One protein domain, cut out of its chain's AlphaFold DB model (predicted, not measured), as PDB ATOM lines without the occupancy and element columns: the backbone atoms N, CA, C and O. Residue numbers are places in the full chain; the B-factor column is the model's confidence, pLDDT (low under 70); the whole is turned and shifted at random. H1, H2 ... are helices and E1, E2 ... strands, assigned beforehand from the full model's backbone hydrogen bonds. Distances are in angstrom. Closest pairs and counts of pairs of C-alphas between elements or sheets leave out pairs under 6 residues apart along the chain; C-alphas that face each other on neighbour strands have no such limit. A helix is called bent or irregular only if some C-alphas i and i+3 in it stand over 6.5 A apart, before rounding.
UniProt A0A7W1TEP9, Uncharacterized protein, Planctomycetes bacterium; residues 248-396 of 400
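This is residues 248 to 396 of the 400 residues of an uncharacterized protein of Planctomycetes bacterium (UniProt A0A7W1TEP9). One long helix, H3, makes most of the length of the model; H1 and H2 pack beside its first part as a three-helix up-and-down bundle, and the small strand hairpin E1 E2, with long loops around it, packs near its other end. A helical hairpin, H4 and H5, packs across the middle of H3, and the last part of H5 reaches H1. The printed part has 149 residues, with five named helices and two named strands in the order H1 H2 H3 E1 E2 H4 H5; the sheet, E1 - E2, is antiparallel and the class is mostly helix. The whole is compact, with a radius of gyration of the C-alphas of 16.8 A, yet elongated, spanning 53 by 31 by 21 A.

H1, residues 248 to 261, and H2, residues 265 to 275, form a helical hairpin; their closest C-alphas, Val 256 and Val 268, are 5.5 A apart. H3, residues 283 to 316, is the hub, touching four helices. Its residues 288 to 299 touch H2 at a shallow tilt of 29 degrees, opposite ways, with the C-alphas of Val 269 and Val 292 closest at 5.0 A. E1, residues 333 to 337, and E2, residues 342 to 345, form a hairpin, with N 335 and O 343 2.9 A apart and N 343 and O 336 2.8 A apart, within hydrogen-bond range. The closest C-alphas of H3 and E1, Gly 306 and Ala 337, are 4.4 A apart. H4, residues 361 to 371, forms a helical hairpin with H5, residues 374 to 394; the C-alphas of Pro 361 and Ala 388 are closest, at 5.3 A. H5 is irregular, C-alphas 379 and 382 being 7.2 A apart, with a kink of 36 degrees near residue 381. Its residues 380 to 387 touch H3 at a steep tilt of 49 degrees, closest at the C-alphas of Thr 294 and Ala 383, 4.9 A. H2 and H5 are apart. In H1, H3 and H4 every O i to N i+4 pair is within hydrogen-bond range; in H2 4 of 7 are, in H5 12 of 17.

H1 begins at C-alpha 248, (305.851, 278.042, 282.052), and is 20.0 A long; H2 is 15.9 A. H3 runs 48.7 A to C-alpha 316, (269.578, 300.824, 251.386). E1 is 12.0 A, E2 10.2 A and H4 15.4 A long. H5, 30.1 A, ends at C-alpha 394, (290.672, 288.264, 283.707).

The farthest C-alphas, Gly 281 and Gly 348, are 56.1 A apart. The printed part has no cut. The links H3 to E1 and E2 to H4 are long. Residues 395 to 396 are under pLDDT 70.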
ATOM      1  N   GLN A 248     305.595 277.319 283.304       93.38
ATOM      2  CA  GLN A 248     305.851 278.042 282.052       93.38
ATOM      3  C   GLN A 248     304.659 277.958 281.085       93.38
ATOM      4  O   GLN A 248     304.226 278.981 280.554       93.38
ATOM      5  N   GLN A 249     304.076 276.767 280.899       94.88
ATOM      6  CA  GLN A 249     302.882 276.585 280.066       94.88
ATOM      7  C   GLN A 249     301.680 277.383 280.599       94.88
ATOM      8  O   GLN A 249     300.952 277.993 279.814       94.88
ATOM      9  N   GLN A 250     301.489 277.431 281.921       95.19
ATOM     10  CA  GLN A 250     300.429 278.228 282.539       95.19
ATOM     11  C   GLN A 250     300.671 279.734 282.368       95.19
ATOM     12  O   GLN A 250     299.729 280.467 282.079       95.19
ATOM     13  N   ALA A 251     301.916 280.208 282.483       95.19
ATOM     14  CA  ALA A 251     302.255 281.612 282.242       95.19
ATOM     15  C   ALA A 251     301.974 282.036 280.786       95.19
ATOM     16  O   ALA A 251     301.436 283.123 280.558       95.19
ATOM     17  N   VAL A 252     302.258 281.162 279.810       95.88
ATOM     18  CA  VAL A 252     301.875 281.362 278.400       95.88
ATOM     19  C   VAL A 252     300.356 281.466 278.262       95.88
ATOM     20  O   VAL A 252     299.873 282.437 277.681       95.88
ATOM     21  N   LEU A 253     299.588 280.531 278.834       96.25
ATOM     22  CA  LEU A 253     298.121 280.576 278.775       96.25
ATOM     23  C   LEU A 253     297.540 281.833 279.427       96.25
ATOM     24  O   LEU A 253     296.676 282.472 278.831       96.25
ATOM     25  N   THR A 254     298.023 282.224 280.607       95.88
ATOM     26  CA  THR A 254     297.573 283.441 281.302       95.88
ATOM     27  C   THR A 254     297.851 284.691 280.464       95.88
ATOM     28  O   THR A 254     296.976 285.548 280.343       95.88
ATOM     29  N   ARG A 255     299.021 284.777 279.813       96.12
ATOM     30  CA  ARG A 255     299.332 285.868 278.879       96.12
ATOM     31  C   ARG A 255     298.381 285.880 277.683       96.12
ATOM     32  O   ARG A 255     297.766 286.907 277.425       96.12
ATOM     33  N   VAL A 256     298.228 284.755 276.984       97.06
ATOM     34  CA  VAL A 256     297.368 284.655 275.789       97.06
ATOM     35  C   VAL A 256     295.899 284.936 276.128       97.06
ATOM     36  O   VAL A 256     295.197 285.585 275.358       97.06
ATOM     37  N   THR A 257     295.449 284.534 277.317       96.31
ATOM     38  CA  THR A 257     294.119 284.859 277.859       96.31
ATOM     39  C   THR A 257     293.953 286.369 278.067       96.31
ATOM     40  O   THR A 257     292.930 286.932 277.679       96.31
ATOM     41  N   ALA A 258     294.961 287.051 278.622       95.62
ATOM     42  CA  ALA A 258     294.940 288.503 278.809       95.62
ATOM     43  C   ALA A 258     295.041 289.284 277.483       95.62
ATOM     44  O   ALA A 258     294.359 290.296 277.320       95.62
ATOM     45  N   ASP A 259     295.846 288.811 276.527       96.50
ATOM     46  CA  ASP A 259     295.918 289.367 275.171       96.50
ATOM     47  C   ASP A 259     294.557 289.214 274.451       96.50
ATOM     48  O   ASP A 259     294.042 290.190 273.905       96.50
ATOM     49  N   LEU A 260     293.896 288.052 274.550       96.50
ATOM     50  CA  LEU A 260     292.550 287.833 274.000       96.50
ATOM     51  C   LEU A 260     291.488 288.727 274.663       96.50
ATOM     52  O   LEU A 260     290.687 289.347 273.963       96.50
ATOM     53  N   ALA A 261     291.499 288.851 275.995       95.00
ATOM     54  CA  ALA A 261     290.581 289.728 276.732       95.00
ATOM     55  C   ALA A 261     290.655 291.188 276.243       95.00
ATOM     56  O   ALA A 261     289.621 291.849 276.096       95.00
ATOM     57  N   ARG A 262     291.874 291.654 275.931       94.69
ATOM     58  CA  ARG A 262     292.205 292.987 275.397       94.69
ATOM     59  C   ARG A 262     291.996 293.137 273.882       94.69
ATOM     60  O   ARG A 262     292.332 294.181 273.340       94.69
ATOM     61  N   TRP A 263     291.443 292.128 273.201       95.06
ATOM     62  CA  TRP A 263     291.268 292.098 271.738       95.06
ATOM     63  C   TRP A 263     292.591 292.160 270.940       95.06
ATOM     64  O   TRP A 263     292.615 292.544 269.772       95.06
ATOM     65  N   ASN A 264     293.713 291.741 271.533       96.19
ATOM     66  CA  ASN A 264     295.016 291.654 270.865       96.19
ATOM     67  C   ASN A 264     295.118 290.362 270.026       96.19
ATOM     68  O   ASN A 264     295.940 289.482 270.287       96.19
ATOM     69  N   LEU A 265     294.221 290.221 269.042       96.75
ATOM     70  CA  LEU A 265     294.002 288.972 268.301       96.75
ATOM     71  C   LEU A 265     295.268 288.485 267.573       96.75
ATOM     72  O   LEU A 265     295.540 287.287 267.564       96.75
ATOM     73  N   ALA A 266     296.075 289.407 267.038       96.50
ATOM     74  CA  ALA A 266     297.341 289.088 266.379       96.50
ATOM     75  C   ALA A 266     298.324 288.376 267.327       96.50
ATOM     76  O   ALA A 266     298.774 287.273 267.026       96.50
ATOM     77  N   ALA A 267     298.575 288.933 268.519       97.00
ATOM     78  CA  ALA A 267     299.487 288.320 269.490       97.00
ATOM     79  C   ALA A 267     298.992 286.953 269.995       97.00
ATOM     80  O   ALA A 267     299.806 286.073 270.282       97.00
ATOM     81  N   VAL A 268     297.671 286.751 270.074       97.38
ATOM     82  CA  VAL A 268     297.074 285.444 270.394       97.38
ATOM     83  C   VAL A 268     297.367 284.425 269.292       97.38
ATOM     84  O   VAL A 268     297.766 283.302 269.598       97.38
ATOM     85  N   VAL A 269     297.215 284.808 268.020       97.00
ATOM     86  CA  VAL A 269     297.498 283.929 266.874       97.00
ATOM     87  C   VAL A 269     298.992 283.614 266.760       97.00
ATOM     88  O   VAL A 269     299.333 282.446 266.564       97.00
ATOM     89  N   ASP A 270     299.871 284.601 266.954       96.38
ATOM     90  CA  ASP A 270     301.333 284.433 266.916       96.38
ATOM     91  C   ASP A 270     301.859 283.569 268.073       96.38
ATOM     92  O   ASP A 270     302.778 282.767 267.893       96.38
ATOM     93  N   ALA A 271     301.242 283.652 269.258       93.38
ATOM     94  CA  ALA A 271     301.611 282.811 270.397       93.38
ATOM     95  C   ALA A 271     301.399 281.308 270.132       93.38
ATOM     96  O   ALA A 271     302.101 280.487 270.729       93.38
ATOM     97  N   GLY A 272     300.479 280.950 269.229       91.19
ATOM     98  CA  GLY A 272     300.209 279.578 268.799       91.19
ATOM     99  C   GLY A 272     301.463 278.837 268.314       91.19
ATOM    100  O   GLY A 272     301.959 277.969 269.037       91.19
ATOM    101  N   PRO A 273     302.009 279.148 267.119       92.06
ATOM    102  CA  PRO A 273     303.187 278.471 266.577       92.06
ATOM    103  C   PRO A 273     304.421 278.619 267.475       92.06
ATOM    104  O   PRO A 273     305.156 277.646 267.641       92.06
ATOM    105  N   THR A 274     304.623 279.782 268.107       92.06
ATOM    106  CA  THR A 274     305.782 280.046 268.978       92.06
ATOM    107  C   THR A 274     305.867 279.096 270.174       92.06
ATOM    108  O   THR A 274     306.966 278.697 270.549       92.06
ATOM    109  N   ASN A 275     304.731 278.700 270.763       92.81
ATOM    110  CA  ASN A 275     304.702 277.860 271.968       92.81
ATOM    111  C   ASN A 275     304.262 276.408 271.698       92.81
ATOM    112  O   ASN A 275     304.273 275.577 272.611       92.81
ATOM    113  N   ARG A 276     303.886 276.058 270.455       88.94
ATOM    114  CA  ARG A 276     303.256 274.760 270.151       88.94
ATOM    115  C   ARG A 276     304.135 273.554 270.467       88.94
ATOM    116  O   ARG A 276     303.590 272.519 270.848       88.94
ATOM    117  N   THR A 277     305.452 273.695 270.333       87.62
ATOM    118  CA  THR A 277     306.463 272.669 270.640       87.62
ATOM    119  C   THR A 277     306.578 272.406 272.142       87.62
ATOM    120  O   THR A 277     306.511 271.254 272.561       87.62
ATOM    121  N   LEU A 278     306.652 273.463 272.961       86.56
ATOM    122  CA  LEU A 278     306.660 273.391 274.431       86.56
ATOM    123  C   LEU A 278     305.372 272.765 274.997       86.56
ATOM    124  O   LEU A 278     305.379 272.205 276.090       86.56
ATOM    125  N   MET A 279     304.268 272.870 274.253       90.94
ATOM    126  CA  MET A 279     302.920 272.446 274.647       90.94
ATOM    127  C   MET A 279     302.393 271.282 273.781       90.94
ATOM    128  O   MET A 279     301.181 271.089 273.634       90.94
ATOM    129  N   ALA A 280     303.283 270.508 273.154       85.69
ATOM    130  CA  ALA A 280     302.912 269.364 272.322       85.69
ATOM    131  C   ALA A 280     302.167 268.294 273.148       85.69
ATOM    132  O   ALA A 280     302.591 267.932 274.242       85.69
ATOM    133  N   GLY A 281     301.021 267.819 272.650       84.12
ATOM    134  CA  GLY A 281     300.190 266.788 273.297       84.12
ATOM    135  C   GLY A 281     299.480 267.175 274.610       84.12
ATOM    136  O   GLY A 281     298.485 266.535 274.955       84.12
ATOM    137  N   SER A 282     299.931 268.210 275.331       90.44
ATOM    138  CA  SER A 282     299.416 268.552 276.666       90.44
ATOM    139  C   SER A 282     298.000 269.148 276.647       90.44
ATOM    140  O   SER A 282     297.544 269.710 275.645       90.44
ATOM    141  N   GLY A 283     297.295 269.062 277.783       93.25
ATOM    142  CA  GLY A 283     295.989 269.711 277.966       93.25
ATOM    143  C   GLY A 283     296.066 271.229 277.773       93.25
ATOM    144  O   GLY A 283     295.249 271.803 277.055       93.25
ATOM    145  N   ASN A 284     297.125 271.847 278.302       93.69
ATOM    146  CA  ASN A 284     297.428 273.266 278.112       93.69
ATOM    147  C   ASN A 284     297.605 273.615 276.622       93.69
ATOM    148  O   ASN A 284     297.138 274.655 276.168       93.69
ATOM    149  N   GLY A 285     298.230 272.734 275.830       95.00
ATOM    150  CA  GLY A 285     298.362 272.911 274.382       95.00
ATOM    151  C   GLY A 285     297.020 272.961 273.650       95.00
ATOM    152  O   GLY A 285     296.836 273.805 272.780       95.00
ATOM    153  N   LYS A 286     296.054 272.123 274.051       95.69
ATOM    154  CA  LYS A 286     294.685 272.146 273.497       95.69
ATOM    155  C   LYS A 286     293.926 273.423 273.876       95.69
ATOM    156  O   LYS A 286     293.144 273.935 273.077       95.69
ATOM    157  N   GLN A 287     294.164 273.957 275.076       95.88
ATOM    158  CA  GLN A 287     293.627 275.259 275.487       95.88
ATOM    159  C   GLN A 287     294.234 276.400 274.656       95.88
ATOM    160  O   GLN A 287     293.486 277.244 274.170       95.88
ATOM    161  N   LEU A 288     295.551 276.388 274.404       96.62
ATOM    162  CA  LEU A 288     296.200 277.358 273.514       96.62
ATOM    163  C   LEU A 288     295.629 277.291 272.089       96.62
ATOM    164  O   LEU A 288     295.245 278.326 271.551       96.62
ATOM    165  N   ASP A 289     295.497 276.094 271.506       95.94
ATOM    166  CA  ASP A 289     294.882 275.908 270.179       95.94
ATOM    167  C   ASP A 289     293.454 276.492 270.124       95.94
ATOM    168  O   ASP A 289     293.070 277.125 269.141       95.94
ATOM    169  N   THR A 290     292.683 276.338 271.207       96.88
ATOM    170  CA  THR A 290     291.312 276.866 271.334       96.88
ATOM    171  C   THR A 290     291.282 278.397 271.430       96.88
ATOM    172  O   THR A 290     290.411 279.032 270.832       96.88
ATOM    173  N   LEU A 291     292.236 279.015 272.137       97.19
ATOM    174  CA  LEU A 291     292.378 280.477 272.210       97.19
ATOM    175  C   LEU A 291     292.808 281.069 270.854       97.19
ATOM    176  O   LEU A 291     292.259 282.087 270.431       97.19
ATOM    177  N   VAL A 292     293.719 280.400 270.136       97.44
ATOM    178  CA  VAL A 292     294.152 280.765 268.772       97.44
ATOM    179  C   VAL A 292     292.987 280.709 267.781       97.44
ATOM    180  O   VAL A 292     292.770 281.657 267.027       97.44
ATOM    181  N   GLU A 293     292.207 279.626 267.792       97.56
ATOM    182  CA  GLU A 293     291.015 279.478 266.944       97.56
ATOM    183  C   GLU A 293     289.924 280.502 267.304       97.56
ATOM    184  O   GLU A 293     289.286 281.073 266.419       97.56
ATOM    185  N   THR A 294     289.756 280.807 268.595       97.81
ATOM    186  CA  THR A 294     288.853 281.871 269.060       97.81
ATOM    187  C   THR A 294     289.263 283.229 268.493       97.81
ATOM    188  O   THR A 294     288.418 283.929 267.940       97.81
ATOM    189  N   ALA A 295     290.549 283.590 268.558       97.94
ATOM    190  CA  ALA A 295     291.035 284.857 268.012       97.94
ATOM    191  C   ALA A 295     290.820 284.965 266.494       97.94
ATOM    192  O   ALA A 295     290.347 285.995 266.024       97.94
ATOM    193  N   ARG A 296     291.068 283.886 265.736       98.00
ATOM    194  CA  ARG A 296     290.786 283.839 264.286       98.00
ATOM    195  C   ARG A 296     289.306 284.041 263.966       98.00
ATOM    196  O   ARG A 296     288.983 284.744 263.016       98.00
ATOM    197  N   ARG A 297     288.404 283.467 264.767       97.75
ATOM    198  CA  ARG A 297     286.953 283.657 264.604       97.75
ATOM    199  C   ARG A 297     286.493 285.067 264.958       97.75
ATOM    200  O   ARG A 297     285.583 285.568 264.312       97.75
ATOM    201  N   LEU A 298     287.110 285.715 265.948       97.00
ATOM    202  CA  LEU A 298     286.825 287.119 266.274       97.00
ATOM    203  C   LEU A 298     287.336 288.076 265.185       97.00
ATOM    204  O   LEU A 298     286.655 289.047 264.869       97.00
ATOM    205  N   ASP A 299     288.477 287.779 264.564       97.31
ATOM    206  CA  ASP A 299     289.000 288.528 263.415       97.31
ATOM    207  C   ASP A 299     288.049 288.411 262.206       97.31
ATOM    208  O   ASP A 299     287.520 289.414 261.719       97.31
ATOM    209  N   GLN A 300     287.691 287.175 261.831       97.31
ATOM    210  CA  GLN A 300     286.690 286.872 260.796       97.31
ATOM    211  C   GLN A 300     285.328 287.530 261.068       97.31
ATOM    212  O   GLN A 300     284.695 288.028 260.140       97.31
ATOM    213  N   PHE A 301     284.894 287.591 262.331       97.25
ATOM    214  CA  PHE A 301     283.673 288.286 262.747       97.25
ATOM    215  C   PHE A 301     283.719 289.791 262.436       97.25
ATOM    216  O   PHE A 301     282.753 290.319 261.883       97.25
ATOM    217  N   THR A 302     284.834 290.483 262.716       96.69
ATOM    218  CA  THR A 302     284.967 291.914 262.365       96.69
ATOM    219  C   THR A 302     284.935 292.138 260.851       96.69
ATOM    220  O   THR A 302     284.241 293.040 260.379       96.69
ATOM    221  N   ALA A 303     285.587 291.265 260.074       97.06
ATOM    222  CA  ALA A 303     285.564 291.317 258.614       97.06
ATOM    223  C   ALA A 303     284.161 291.044 258.033       97.06
ATOM    224  O   ALA A 303     283.726 291.740 257.111       97.06
ATOM    225  N   ALA A 304     283.427 290.076 258.593       97.31
ATOM    226  CA  ALA A 304     282.055 289.758 258.196       97.31
ATOM    227  C   ALA A 304     281.091 290.922 258.479       97.31
ATOM    228  O   ALA A 304     280.297 291.281 257.606       97.31
ATOM    229  N   LEU A 305     281.201 291.566 259.650       97.25
ATOM    230  CA  LEU A 305     280.447 292.788 259.953       97.25
ATOM    231  C   LEU A 305     280.752 293.898 258.938       97.25
ATOM    232  O   LEU A 305     279.819 294.476 258.385       97.25
ATOM    233  N   GLY A 306     282.029 294.172 258.652       96.38
ATOM    234  CA  GLY A 306     282.430 295.217 257.702       96.38
ATOM    235  C   GLY A 306     281.861 294.990 256.296       96.38
ATOM    236  O   GLY A 306     281.249 295.889 255.716       96.38
ATOM    237  N   ALA A 307     281.971 293.763 255.780       96.81
ATOM    238  CA  ALA A 307     281.418 293.384 254.479       96.81
ATOM    239  C   ALA A 307     279.882 293.501 254.424       96.81
ATOM    240  O   ALA A 307     279.322 293.978 253.433       96.81
ATOM    241  N   GLN A 308     279.190 293.102 255.495       96.38
ATOM    242  CA  GLN A 308     277.735 293.204 255.603       96.38
ATOM    243  C   GLN A 308     277.267 294.667 255.725       96.38
ATOM    244  O   GLN A 308     276.263 295.026 255.107       96.38
ATOM    245  N   PHE A 309     277.998 295.540 256.429       96.25
ATOM    246  CA  PHE A 309     277.689 296.975 256.472       96.25
ATOM    247  C   PHE A 309     277.838 297.644 255.101       96.25
ATOM    248  O   PHE A 309     276.907 298.324 254.671       96.25
ATOM    249  N   GLU A 310     278.927 297.409 254.360       94.94
ATOM    250  CA  GLU A 310     279.078 297.973 253.004       94.94
ATOM    251  C   GLU A 310     277.997 297.460 252.033       94.94
ATOM    252  O   GLU A 310     277.483 298.223 251.210       94.94
ATOM    253  N   LYS A 311     277.561 296.202 252.171       94.50
ATOM    254  CA  LYS A 311     276.428 295.634 251.418       94.50
ATOM    255  C   LYS A 311     275.093 296.312 251.759       94.50
ATOM    256  O   LYS A 311     274.307 296.605 250.855       94.50
ATOM    257  N   LEU A 312     274.826 296.588 253.037       93.06
ATOM    258  CA  LEU A 312     273.603 297.269 253.497       93.06
ATOM    259  C   LEU A 312     273.578 298.747 253.084       93.06
ATOM    260  O   LEU A 312     272.578 299.224 252.545       93.06
ATOM    261  N   LYS A 313     274.709 299.437 253.227       91.50
ATOM    262  CA  LYS A 313     274.960 300.801 252.746       91.50
ATOM    263  C   LYS A 313     274.749 300.915 251.231       91.50
ATOM    264  O   LYS A 313     274.005 301.785 250.789       91.50
ATOM    265  N   SER A 314     275.292 299.975 250.452       92.12
ATOM    266  CA  SER A 314     275.136 299.924 248.986       92.12
ATOM    267  C   SER A 314     273.707 299.624 248.511       92.12
ATOM    268  O   SER A 314     273.358 299.980 247.388       92.12
ATOM    269  N   SER A 315     272.879 298.962 249.327       92.12
ATOM    270  CA  SER A 315     271.522 298.530 248.942       92.12
ATOM    271  C   SER A 315     270.387 299.374 249.535       92.12
ATOM    272  O   SER A 315     269.303 299.419 248.958       92.12
ATOM    273  N   THR A 316     270.614 300.058 250.661       88.00
ATOM    274  CA  THR A 316     269.578 300.824 251.386       88.00
ATOM    275  C   THR A 316     269.950 302.284 251.663       88.00
ATOM    276  O   THR A 316     269.094 303.057 252.109       88.00
ATOM    277  N   GLY A 317     271.214 302.661 251.426       86.00
ATOM    278  CA  GLY A 317     271.763 303.984 251.730       86.00
ATOM    279  C   GLY A 317     271.865 304.309 253.225       86.00
ATOM    280  O   GLY A 317     272.049 305.474 253.561       86.00
ATOM    281  N   ARG A 318     271.682 303.327 254.123       84.81
ATOM    282  CA  ARG A 318     271.558 303.534 255.576       84.81
ATOM    283  C   ARG A 318     272.268 302.453 256.393       84.81
ATOM    284  O   ARG A 318     272.473 301.338 255.916       84.81
ATOM    285  N   GLY A 319     272.623 302.807 257.628       87.69
ATOM    286  CA  GLY A 319     273.112 301.878 258.647       87.69
ATOM    287  C   GLY A 319     272.002 301.047 259.301       87.69
ATOM    288  O   GLY A 319     270.815 301.193 258.998       87.69
ATOM    289  N   VAL A 320     272.397 300.177 260.231       93.94
ATOM    290  CA  VAL A 320     271.494 299.335 261.028       93.94
ATOM    291  C   VAL A 320     271.307 299.950 262.408       93.94
ATOM    292  O   VAL A 320     272.255 300.006 263.189       93.94
ATOM    293  N   ARG A 321     270.085 300.370 262.741       94.12
ATOM    294  CA  ARG A 321     269.788 300.930 264.064       94.12
ATOM    295  C   ARG A 321     269.969 299.894 265.170       94.12
ATOM    296  O   ARG A 321     269.235 298.904 265.218       94.12
ATOM    297  N   TYR A 322     270.897 300.153 266.087       95.19
ATOM    298  CA  TYR A 322     270.942 299.458 267.370       95.19
ATOM    299  C   TYR A 322     269.732 299.886 268.217       95.19
ATOM    300  O   TYR A 322     269.278 301.021 268.108       95.19
ATOM    301  N   LYS A 323     269.196 298.989 269.052       93.88
ATOM    302  CA  LYS A 323     268.062 299.294 269.941       93.88
ATOM    303  C   LYS A 323     268.507 299.267 271.399       93.88
ATOM    304  O   LYS A 323     268.991 298.240 271.873       93.88
ATOM    305  N   GLY A 324     268.309 300.372 272.109       92.69
ATOM    306  CA  GLY A 324     268.830 300.603 273.455       92.69
ATOM    307  C   GLY A 324     270.156 301.367 273.445       92.69
ATOM    308  O   GLY A 324     270.466 302.093 272.502       92.69
ATOM    309  N   VAL A 325     270.939 301.229 274.518       92.56
ATOM    310  CA  VAL A 325     272.185 301.991 274.706       92.56
ATOM    311  C   VAL A 325     273.404 301.185 274.253       92.56
ATOM    312  O   VAL A 325     273.590 300.043 274.675       92.56
ATOM    313  N   LEU A 326     274.263 301.801 273.439       92.56
ATOM    314  CA  LEU A 326     275.515 301.245 272.927       92.56
ATOM    315  C   LEU A 326     276.669 302.220 273.208       92.56
ATOM    316  O   LEU A 326     276.723 303.317 272.659       92.56
ATOM    317  N   ASN A 327     277.576 301.823 274.105       89.62
ATOM    318  CA  ASN A 327     278.704 302.629 274.598       89.62
ATOM    319  C   ASN A 327     278.340 304.084 274.984       89.62
ATOM    320  O   ASN A 327     279.048 305.026 274.639       89.62
ATOM    321  N   GLY A 328     277.205 304.258 275.672       90.75
ATOM    322  CA  GLY A 328     276.689 305.559 276.122       90.75
ATOM    323  C   GLY A 328     275.724 306.260 275.156       90.75
ATOM    324  O   GLY A 328     275.028 307.178 275.577       90.75
ATOM    325  N   TRP A 329     275.620 305.814 273.902       93.38
ATOM    326  CA  TRP A 329     274.724 306.396 272.896       93.38
ATOM    327  C   TRP A 329     273.386 305.652 272.840       93.38
ATOM    328  O   TRP A 329     273.372 304.424 272.798       93.38
ATOM    329  N   THR A 330     272.267 306.379 272.817       93.50
ATOM    330  CA  THR A 330     270.910 305.804 272.724       93.50
ATOM    331  C   THR A 330     270.473 305.654 271.268       93.50
ATOM    332  O   THR A 330     270.540 306.618 270.510       93.50
ATOM    333  N   ASP A 331     270.020 304.453 270.901       93.38
ATOM    334  CA  ASP A 331     269.544 304.063 269.564       93.38
ATOM    335  C   ASP A 331     270.424 304.536 268.371       93.38
ATOM    336  O   ASP A 331     269.881 305.050 267.385       93.38
ATOM    337  N   PRO A 332     271.771 304.401 268.422       95.25
ATOM    338  CA  PRO A 332     272.647 304.839 267.336       95.25
ATOM    339  C   PRO A 332     272.515 303.944 266.097       95.25
ATOM    340  O   PRO A 332     272.230 302.744 266.189       95.25
ATOM    341  N   ASP A 333     272.802 304.511 264.929       95.31
ATOM    342  CA  ASP A 333     272.854 303.762 263.676       95.31
ATOM    343  C   ASP A 333     274.267 303.202 263.463       95.31
ATOM    344  O   ASP A 333     275.253 303.934 263.421       95.31
ATOM    345  N   MET A 334     274.382 301.880 263.344       96.19
ATOM    346  CA  MET A 334     275.645 301.195 263.068       96.19
ATOM    347  C   MET A 334     275.918 301.255 261.561       96.19
ATOM    348  O   MET A 334     275.121 300.744 260.771       96.19
ATOM    349  N   VAL A 335     277.016 301.895 261.153       95.06
ATOM    350  CA  VAL A 335     277.290 302.253 259.744       95.06
ATOM    351  C   VAL A 335     278.512 301.553 259.139       95.06
ATOM    352  O   VAL A 335     278.660 301.549 257.918       95.06
ATOM    353  N   GLY A 336     279.365 300.939 259.960       96.12
ATOM    354  CA  GLY A 336     280.572 300.241 259.511       96.12
ATOM    355  C   GLY A 336     281.252 299.460 260.635       96.12
ATOM    356  O   GLY A 336     280.924 299.629 261.807       96.12
ATOM    357  N   ALA A 337     282.212 298.610 260.280       97.06
ATOM    358  CA  ALA A 337     283.046 297.860 261.218       97.06
ATOM    359  C   ALA A 337     284.432 297.627 260.605       97.06
ATOM    360  O   ALA A 337     284.540 297.349 259.409       97.06
ATOM    361  N   ASP A 338     285.473 297.732 261.426       94.44
ATOM    362  CA  ASP A 338     286.873 297.525 261.045       94.44
ATOM    363  C   ASP A 338     287.630 296.751 262.144       94.44
ATOM    364  O   ASP A 338     287.031 296.264 263.103       94.44
ATOM    365  N   SER A 339     288.951 296.590 262.022       91.19
ATOM    366  CA  SER A 339     289.765 295.846 262.999       91.19
ATOM    367  C   SER A 339     289.979 296.578 264.335       91.19
ATOM    368  O   SER A 339     290.479 295.980 265.288       91.19
ATOM    369  N   HIS A 340     289.602 297.855 264.439       91.50
ATOM    370  CA  HIS A 340     289.750 298.677 265.641       91.50
ATOM    371  C   HIS A 340     288.426 298.861 266.393       91.50
ATOM    372  O   HIS A 340     288.424 298.839 267.631       91.50
ATOM    373  N   GLY A 341     287.304 299.005 265.683       95.62
ATOM    374  CA  GLY A 341     285.997 299.195 266.307       95.62
ATOM    375  C   GLY A 341     284.786 299.094 265.380       95.62
ATOM    376  O   GLY A 341     284.869 298.741 264.202       95.62
ATOM    377  N   LEU A 342     283.633 299.425 265.962       96.75
ATOM    378  CA  LEU A 342     282.356 299.583 265.269       96.75
ATOM    379  C   LEU A 342     282.129 301.074 265.016       96.75
ATOM    380  O   LEU A 342     282.235 301.878 265.938       96.75
ATOM    381  N   GLN A 343     281.771 301.439 263.793       96.38
ATOM    382  CA  GLN A 343     281.504 302.819 263.405       96.38
ATOM    383  C   GLN A 343     280.010 303.121 263.576       96.38
ATOM    384  O   GLN A 343     279.152 302.412 263.042       96.38
ATOM    385  N   LEU A 344     279.707 304.176 264.333       94.94
ATOM    386  CA  LEU A 344     278.359 304.622 264.681       94.94
ATOM    387  C   LEU A 344     278.082 306.024 264.139       94.94
ATOM    388  O   LEU A 344     278.945 306.899 264.212       94.94
ATOM    389  N   GLU A 345     276.849 306.251 263.701       93.75
ATOM    390  CA  GLU A 345     276.255 307.565 263.465       93.75
ATOM    391  C   GLU A 345     275.265 307.880 264.602       93.75
ATOM    392  O   GLU A 345     274.448 307.041 264.999       93.75
ATOM    393  N   VAL A 346     275.377 309.078 265.181       89.31
ATOM    394  CA  VAL A 346     274.635 309.475 266.388       89.31
ATOM    395  C   VAL A 346     273.421 310.329 266.026       89.31
ATOM    396  O   VAL A 346     273.510 311.265 265.231       89.31
ATOM    397  N   VAL A 347     272.276 310.051 266.659       80.94
ATOM    398  CA  VAL A 347     271.043 310.839 266.503       80.94
ATOM    399  C   VAL A 347     271.284 312.285 266.959       80.94
ATOM    400  O   VAL A 347     271.448 312.552 268.147       80.94
ATOM    401  N   GLY A 348     271.305 313.216 266.001       78.19
ATOM    402  CA  GLY A 348     271.698 314.620 266.200       78.19
ATOM    403  C   GLY A 348     272.877 315.063 265.322       78.19
ATOM    404  O   GLY A 348     273.061 316.261 265.123       78.19
ATOM    405  N   GLY A 349     273.607 314.110 264.737       78.56
ATOM    406  CA  GLY A 349     274.731 314.338 263.831       78.56
ATOM    407  C   GLY A 349     276.091 314.118 264.496       78.56
ATOM    408  O   GLY A 349     276.315 314.507 265.641       78.56
ATOM    409  N   GLY A 350     277.011 313.508 263.747       87.94
ATOM    410  CA  GLY A 350     278.350 313.139 264.209       87.94
ATOM    411  C   GLY A 350     278.561 311.626 264.245       87.94
ATOM    412  O   GLY A 350     277.608 310.846 264.247       87.94
ATOM    413  N   THR A 351     279.829 311.215 264.260       91.56
ATOM    414  CA  THR A 351     280.234 309.806 264.269       91.56
ATOM    415  C   THR A 351     281.030 309.449 265.521       91.56
ATOM    416  O   THR A 351     281.759 310.272 266.077       91.56
ATOM    417  N   ALA A 352     280.904 308.198 265.961       92.81
ATOM    418  CA  ALA A 352     281.673 307.624 267.060       92.81
ATOM    419  C   ALA A 352     282.273 306.275 266.637       92.81
ATOM    420  O   ALA A 352     281.672 305.548 265.851       92.81
ATOM    421  N   SER A 353     283.447 305.929 267.172       94.75
ATOM    422  CA  SER A 353     284.101 304.632 266.932       94.75
ATOM    423  C   SER A 353     284.484 303.961 268.262       94.75
ATOM    424  O   SER A 353     285.644 304.025 268.678       94.75
ATOM    425  N   PRO A 354     283.506 303.402 269.007       94.44
ATOM    426  CA  PRO A 354     283.781 302.529 270.150       94.44
ATOM    427  C   PRO A 354     284.644 301.330 269.741       94.44
ATOM    428  O   PRO A 354     284.352 300.649 268.752       94.44
ATOM    429  N   ARG A 355     285.686 301.030 270.520       95.19
ATOM    430  CA  ARG A 355     286.600 299.926 270.205       95.19
ATOM    431  C   ARG A 355     286.044 298.588 270.674       95.19
ATOM    432  O   ARG A 355     285.360 298.502 271.695       95.19
ATOM    433  N   TRP A 356     286.429 297.503 270.007       94.88
ATOM    434  CA  TRP A 356     286.019 296.143 270.399       94.88
ATOM    435  C   TRP A 356     286.472 295.737 271.817       94.88
ATOM    436  O   TRP A 356     285.840 294.908 272.477       94.88
ATOM    437  N   GLN A 357     287.547 296.351 272.323       93.44
ATOM    438  CA  GLN A 357     287.996 296.199 273.713       93.44
ATOM    439  C   GLN A 357     287.005 296.774 274.749       93.44
ATOM    440  O   GLN A 357     286.924 296.245 275.854       93.44
ATOM    441  N   GLU A 358     286.240 297.817 274.402       92.38
ATOM    442  CA  GLU A 358     285.318 298.524 275.310       92.38
ATOM    443  C   GLU A 358     283.906 297.914 275.331       92.38
ATOM    444  O   GLU A 358     283.202 297.995 276.338       92.38
ATOM    445  N   MET A 359     283.477 297.277 274.237       93.25
ATOM    446  CA  MET A 359     282.142 296.675 274.138       93.25
ATOM    447  C   MET A 359     282.016 295.417 274.995       93.25
ATOM    448  O   MET A 359     282.850 294.516 274.907       93.25
ATOM    449  N   GLN A 360     280.933 295.303 275.765       91.44
ATOM    450  CA  GLN A 360     280.661 294.099 276.553       91.44
ATOM    451  C   GLN A 360     280.313 292.887 275.662       91.44
ATOM    452  O   GLN A 360     279.688 293.063 274.613       91.44
ATOM    453  N   PRO A 361     280.660 291.646 276.062       90.88
ATOM    454  CA  PRO A 361     280.423 290.450 275.248       90.88
ATOM    455  C   PRO A 361     278.957 290.227 274.849       90.88
ATOM    456  O   PRO A 361     278.685 289.800 273.728       90.88
ATOM    457  N   ASP A 362     278.004 290.561 275.719       91.88
ATOM    458  CA  ASP A 362     276.573 290.440 275.410       91.88
ATOM    459  C   ASP A 362     276.146 291.432 274.320       91.88
ATOM    460  O   ASP A 362     275.426 291.072 273.390       91.88
ATOM    461  N   VAL A 363     276.677 292.659 274.367       94.56
ATOM    462  CA  VAL A 363     276.462 293.692 273.342       94.56
ATOM    463  C   VAL A 363     277.022 293.235 271.991       94.56
ATOM    464  O   VAL A 363     276.361 293.401 270.969       94.56
ATOM    465  N   LEU A 364     278.183 292.571 271.975       95.31
ATOM    466  CA  LEU A 364     278.750 291.977 270.758       95.31
ATOM    467  C   LEU A 364     277.876 290.845 270.189       95.31
ATOM    468  O   LEU A 364     277.737 290.741 268.971       95.31
ATOM    469  N   ASN A 365     277.232 290.036 271.039       94.19
ATOM    470  CA  ASN A 365     276.256 289.032 270.596       94.19
ATOM    471  C   ASN A 365     274.973 289.676 270.028       94.19
ATOM    472  O   ASN A 365     274.424 289.174 269.040       94.19
ATOM    473  N   VAL A 366     274.516 290.802 270.589       95.50
ATOM    474  CA  VAL A 366     273.393 291.586 270.036       95.50
ATOM    475  C   VAL A 366     273.766 292.195 268.683       95.50
ATOM    476  O   VAL A 366     273.010 292.027 267.730       95.50
ATOM    477  N   ILE A 367     274.941 292.820 268.545       96.00
ATOM    478  CA  ILE A 367     275.443 293.349 267.260       96.00
ATOM    479  C   ILE A 367     275.518 292.224 266.217       96.00
ATOM    480  O   ILE A 367     274.946 292.347 265.135       96.00
ATOM    481  N   CYS A 368     276.141 291.093 266.570       96.12
ATOM    482  CA  CYS A 368     276.261 289.907 265.721       96.12
ATOM    483  C   CYS A 368     274.900 289.439 265.175       96.12
ATOM    484  O   CYS A 368     274.730 289.307 263.966       96.12
ATOM    485  N   SER A 369     273.912 289.260 266.056       95.50
ATOM    486  CA  SER A 369     272.566 288.789 265.691       95.50
ATOM    487  C   SER A 369     271.646 289.851 265.071       95.50
ATOM    488  O   SER A 369     270.601 289.493 264.530       95.50
ATOM    489  N   THR A 370     272.022 291.133 265.122       95.31
ATOM    490  CA  THR A 370     271.272 292.248 264.511       95.31
ATOM    491  C   THR A 370     271.778 292.588 263.105       95.31
ATOM    492  O   THR A 370     270.994 293.025 262.265       95.31
ATOM    493  N   VAL A 371     273.078 292.408 262.843       95.88
ATOM    494  CA  VAL A 371     273.726 292.811 261.581       95.88
ATOM    495  C   VAL A 371     273.887 291.636 260.613       95.88
ATOM    496  O   VAL A 371     273.598 291.787 259.423       95.88
ATOM    497  N   LEU A 372     274.345 290.474 261.095       96.81
ATOM    498  CA  LEU A 372     274.645 289.315 260.248       96.81
ATOM    499  C   LEU A 372     273.396 288.448 259.982       96.81
ATOM    500  O   LEU A 372     272.507 288.367 260.835       96.81
ATOM    501  N   PRO A 373     273.331 287.740 258.837       95.38
ATOM    502  CA  PRO A 373     272.381 286.650 258.622       95.38
ATOM    503  C   PRO A 373     272.465 285.593 259.728       95.38
ATOM    504  O   PRO A 373     273.528 285.367 260.311       95.38
ATOM    505  N   LYS A 374     271.353 284.898 259.998       95.12
ATOM    506  CA  LYS A 374     271.272 283.951 261.119       95.12
ATOM    507  C   LYS A 374     272.334 282.853 261.025       95.12
ATOM    508  O   LYS A 374     272.998 282.586 262.021       95.12
ATOM    509  N   GLU A 375     272.519 282.247 259.852       94.31
ATOM    510  CA  GLU A 375     273.484 281.161 259.628       94.31
ATOM    511  C   GLU A 375     274.944 281.609 259.799       94.31
ATOM    512  O   GLU A 375     275.796 280.801 260.165       94.31
ATOM    513  N   GLU A 376     275.247 282.887 259.556       93.62
ATOM    514  CA  GLU A 376     276.573 283.474 259.782       93.62
ATOM    515  C   GLU A 376     276.772 283.798 261.268       93.62
ATOM    516  O   GLU A 376     277.793 283.439 261.853       93.62
ATOM    517  N   ALA A 377     275.765 284.390 261.919       93.81
ATOM    518  CA  ALA A 377     275.816 284.760 263.331       93.81
ATOM    519  C   ALA A 377     276.064 283.562 264.272       93.81
ATOM    520  O   ALA A 377     276.779 283.703 265.265       93.81
ATOM    521  N   GLU A 378     275.516 282.373 263.969       94.62
ATOM    522  CA  GLU A 378     275.774 281.140 264.741       94.62
ATOM    523  C   GLU A 378     277.276 280.787 264.810       94.62
ATOM    524  O   GLU A 378     277.765 280.360 265.858       94.62
ATOM    525  N   GLN A 379     278.034 281.008 263.727       96.00
ATOM    526  CA  GLN A 379     279.429 280.552 263.579       96.00
ATOM    527  C   GLN A 379     280.406 281.260 264.533       96.00
ATOM    528  O   GLN A 379     281.462 280.711 264.871       96.00
ATOM    529  N   TYR A 380     280.030 282.458 264.990       96.75
ATOM    530  CA  TYR A 380     280.828 283.315 265.866       96.75
ATOM    531  C   TYR A 380     280.416 283.240 267.345       96.75
ATOM    532  O   TYR A 380     281.209 283.628 268.206       96.75
ATOM    533  N   ARG A 381     279.231 282.701 267.686       94.62
ATOM    534  CA  ARG A 381     278.735 282.676 269.083       94.62
ATOM    535  C   ARG A 381     279.687 281.983 270.049       94.62
ATOM    536  O   ARG A 381     279.941 282.516 271.122       94.62
ATOM    537  N   ALA A 382     280.260 280.841 269.662       95.06
ATOM    538  CA  ALA A 382     281.215 280.120 270.505       95.06
ATOM    539  C   ALA A 382     282.472 280.959 270.818       95.06
ATOM    540  O   ALA A 382     282.971 280.930 271.941       95.06
ATOM    541  N   ALA A 383     282.949 281.760 269.858       96.69
ATOM    542  CA  ALA A 383     284.096 282.644 270.052       96.69
ATOM    543  C   ALA A 383     283.750 283.851 270.947       96.69
ATOM    544  O   ALA A 383     284.528 284.209 271.830       96.69
ATOM    545  N   LEU A 384     282.554 284.428 270.787       96.12
ATOM    546  CA  LEU A 384     282.050 285.506 271.647       96.12
ATOM    547  C   LEU A 384     281.789 285.029 273.091       96.12
ATOM    548  O   LEU A 384     282.089 285.749 274.042       96.12
ATOM    549  N   GLN A 385     281.294 283.801 273.276       95.81
ATOM    550  CA  GLN A 385     281.125 283.161 274.591       95.81
ATOM    551  C   GLN A 385     282.470 282.821 275.253       95.81
ATOM    552  O   GLN A 385     282.630 283.007 276.463       95.81
ATOM    553  N   MET A 386     283.461 282.372 274.473       96.00
ATOM    554  CA  MET A 386     284.826 282.176 274.965       96.00
ATOM    555  C   MET A 386     285.433 283.507 275.420       96.00
ATOM    556  O   MET A 386     285.936 283.589 276.537       96.00
ATOM    557  N   LEU A 387     285.302 284.575 274.623       95.38
ATOM    558  CA  LEU A 387     285.736 285.920 275.014       95.38
ATOM    559  C   LEU A 387     285.046 286.405 276.298       95.38
ATOM    560  O   LEU A 387     285.710 286.995 277.148       95.38
ATOM    561  N   ALA A 388     283.745 286.144 276.468       94.19
ATOM    562  CA  ALA A 388     283.026 286.478 277.697       94.19
ATOM    563  C   ALA A 388     283.633 285.775 278.919       94.19
ATOM    564  O   ALA A 388     283.995 286.424 279.901       94.19
ATOM    565  N   SER A 389     283.829 284.460 278.813       94.56
ATOM    566  CA  SER A 389     284.430 283.619 279.856       94.56
ATOM    567  C   SER A 389     285.854 284.073 280.206       94.56
ATOM    568  O   SER A 389     286.217 284.179 281.379       94.56
ATOM    569  N   VAL A 390     286.645 284.409 279.184       94.25
ATOM    570  CA  VAL A 390     288.012 284.933 279.285       94.25
ATOM    571  C   VAL A 390     288.044 286.301 279.967       94.25
ATOM    572  O   VAL A 390     288.823 286.494 280.900       94.25
ATOM    573  N   ARG A 391     287.169 287.236 279.574       92.50
ATOM    574  CA  ARG A 391     287.095 288.565 280.199       92.50
ATOM    575  C   ARG A 391     286.672 288.486 281.660       92.50
ATOM    576  O   ARG A 391     287.349 289.093 282.484       92.50
ATOM    577  N   ILE A 392     285.653 287.690 281.993       89.56
ATOM    578  CA  ILE A 392     285.235 287.433 283.383       89.56
ATOM    579  C   ILE A 392     286.407 286.867 284.200       89.56
ATOM    580  O   ILE A 392     286.690 287.366 285.284       89.56
ATOM    581  N   SER A 393     287.139 285.891 283.653       87.06
ATOM    582  CA  SER A 393     288.298 285.278 284.323       87.06
ATOM    583  C   SER A 393     289.479 286.242 284.505       87.06
ATOM    584  O   SER A 393     290.237 286.108 285.460       87.06
ATOM    585  N   SER A 394     289.642 287.218 283.605       83.75
ATOM    586  CA  SER A 394     290.672 288.264 283.707       83.75
ATOM    587  C   SER A 394     290.266 289.460 284.582       83.75
ATOM    588  O   SER A 394     291.126 290.157 285.112       83.75
ATOM    589  N   GLY A 395     288.961 289.706 284.732       69.44
ATOM    590  CA  GLY A 395     288.372 290.882 285.379       69.44
ATOM    591  C   GLY A 395     288.169 290.713 286.883       69.44
ATOM    592  O   GLY A 395     287.088 291.011 287.392       69.44
ATOM    593  N   GLY A 396     289.184 290.201 287.584       51.69
ATOM    594  CA  GLY A 396     289.157 289.953 289.027       51.69
ATOM    595  C   GLY A 396     289.035 291.238 289.848       51.69
ATOM    596  O   GLY A 396     290.043 291.756 290.310       51.69
TER     597      GLY A 396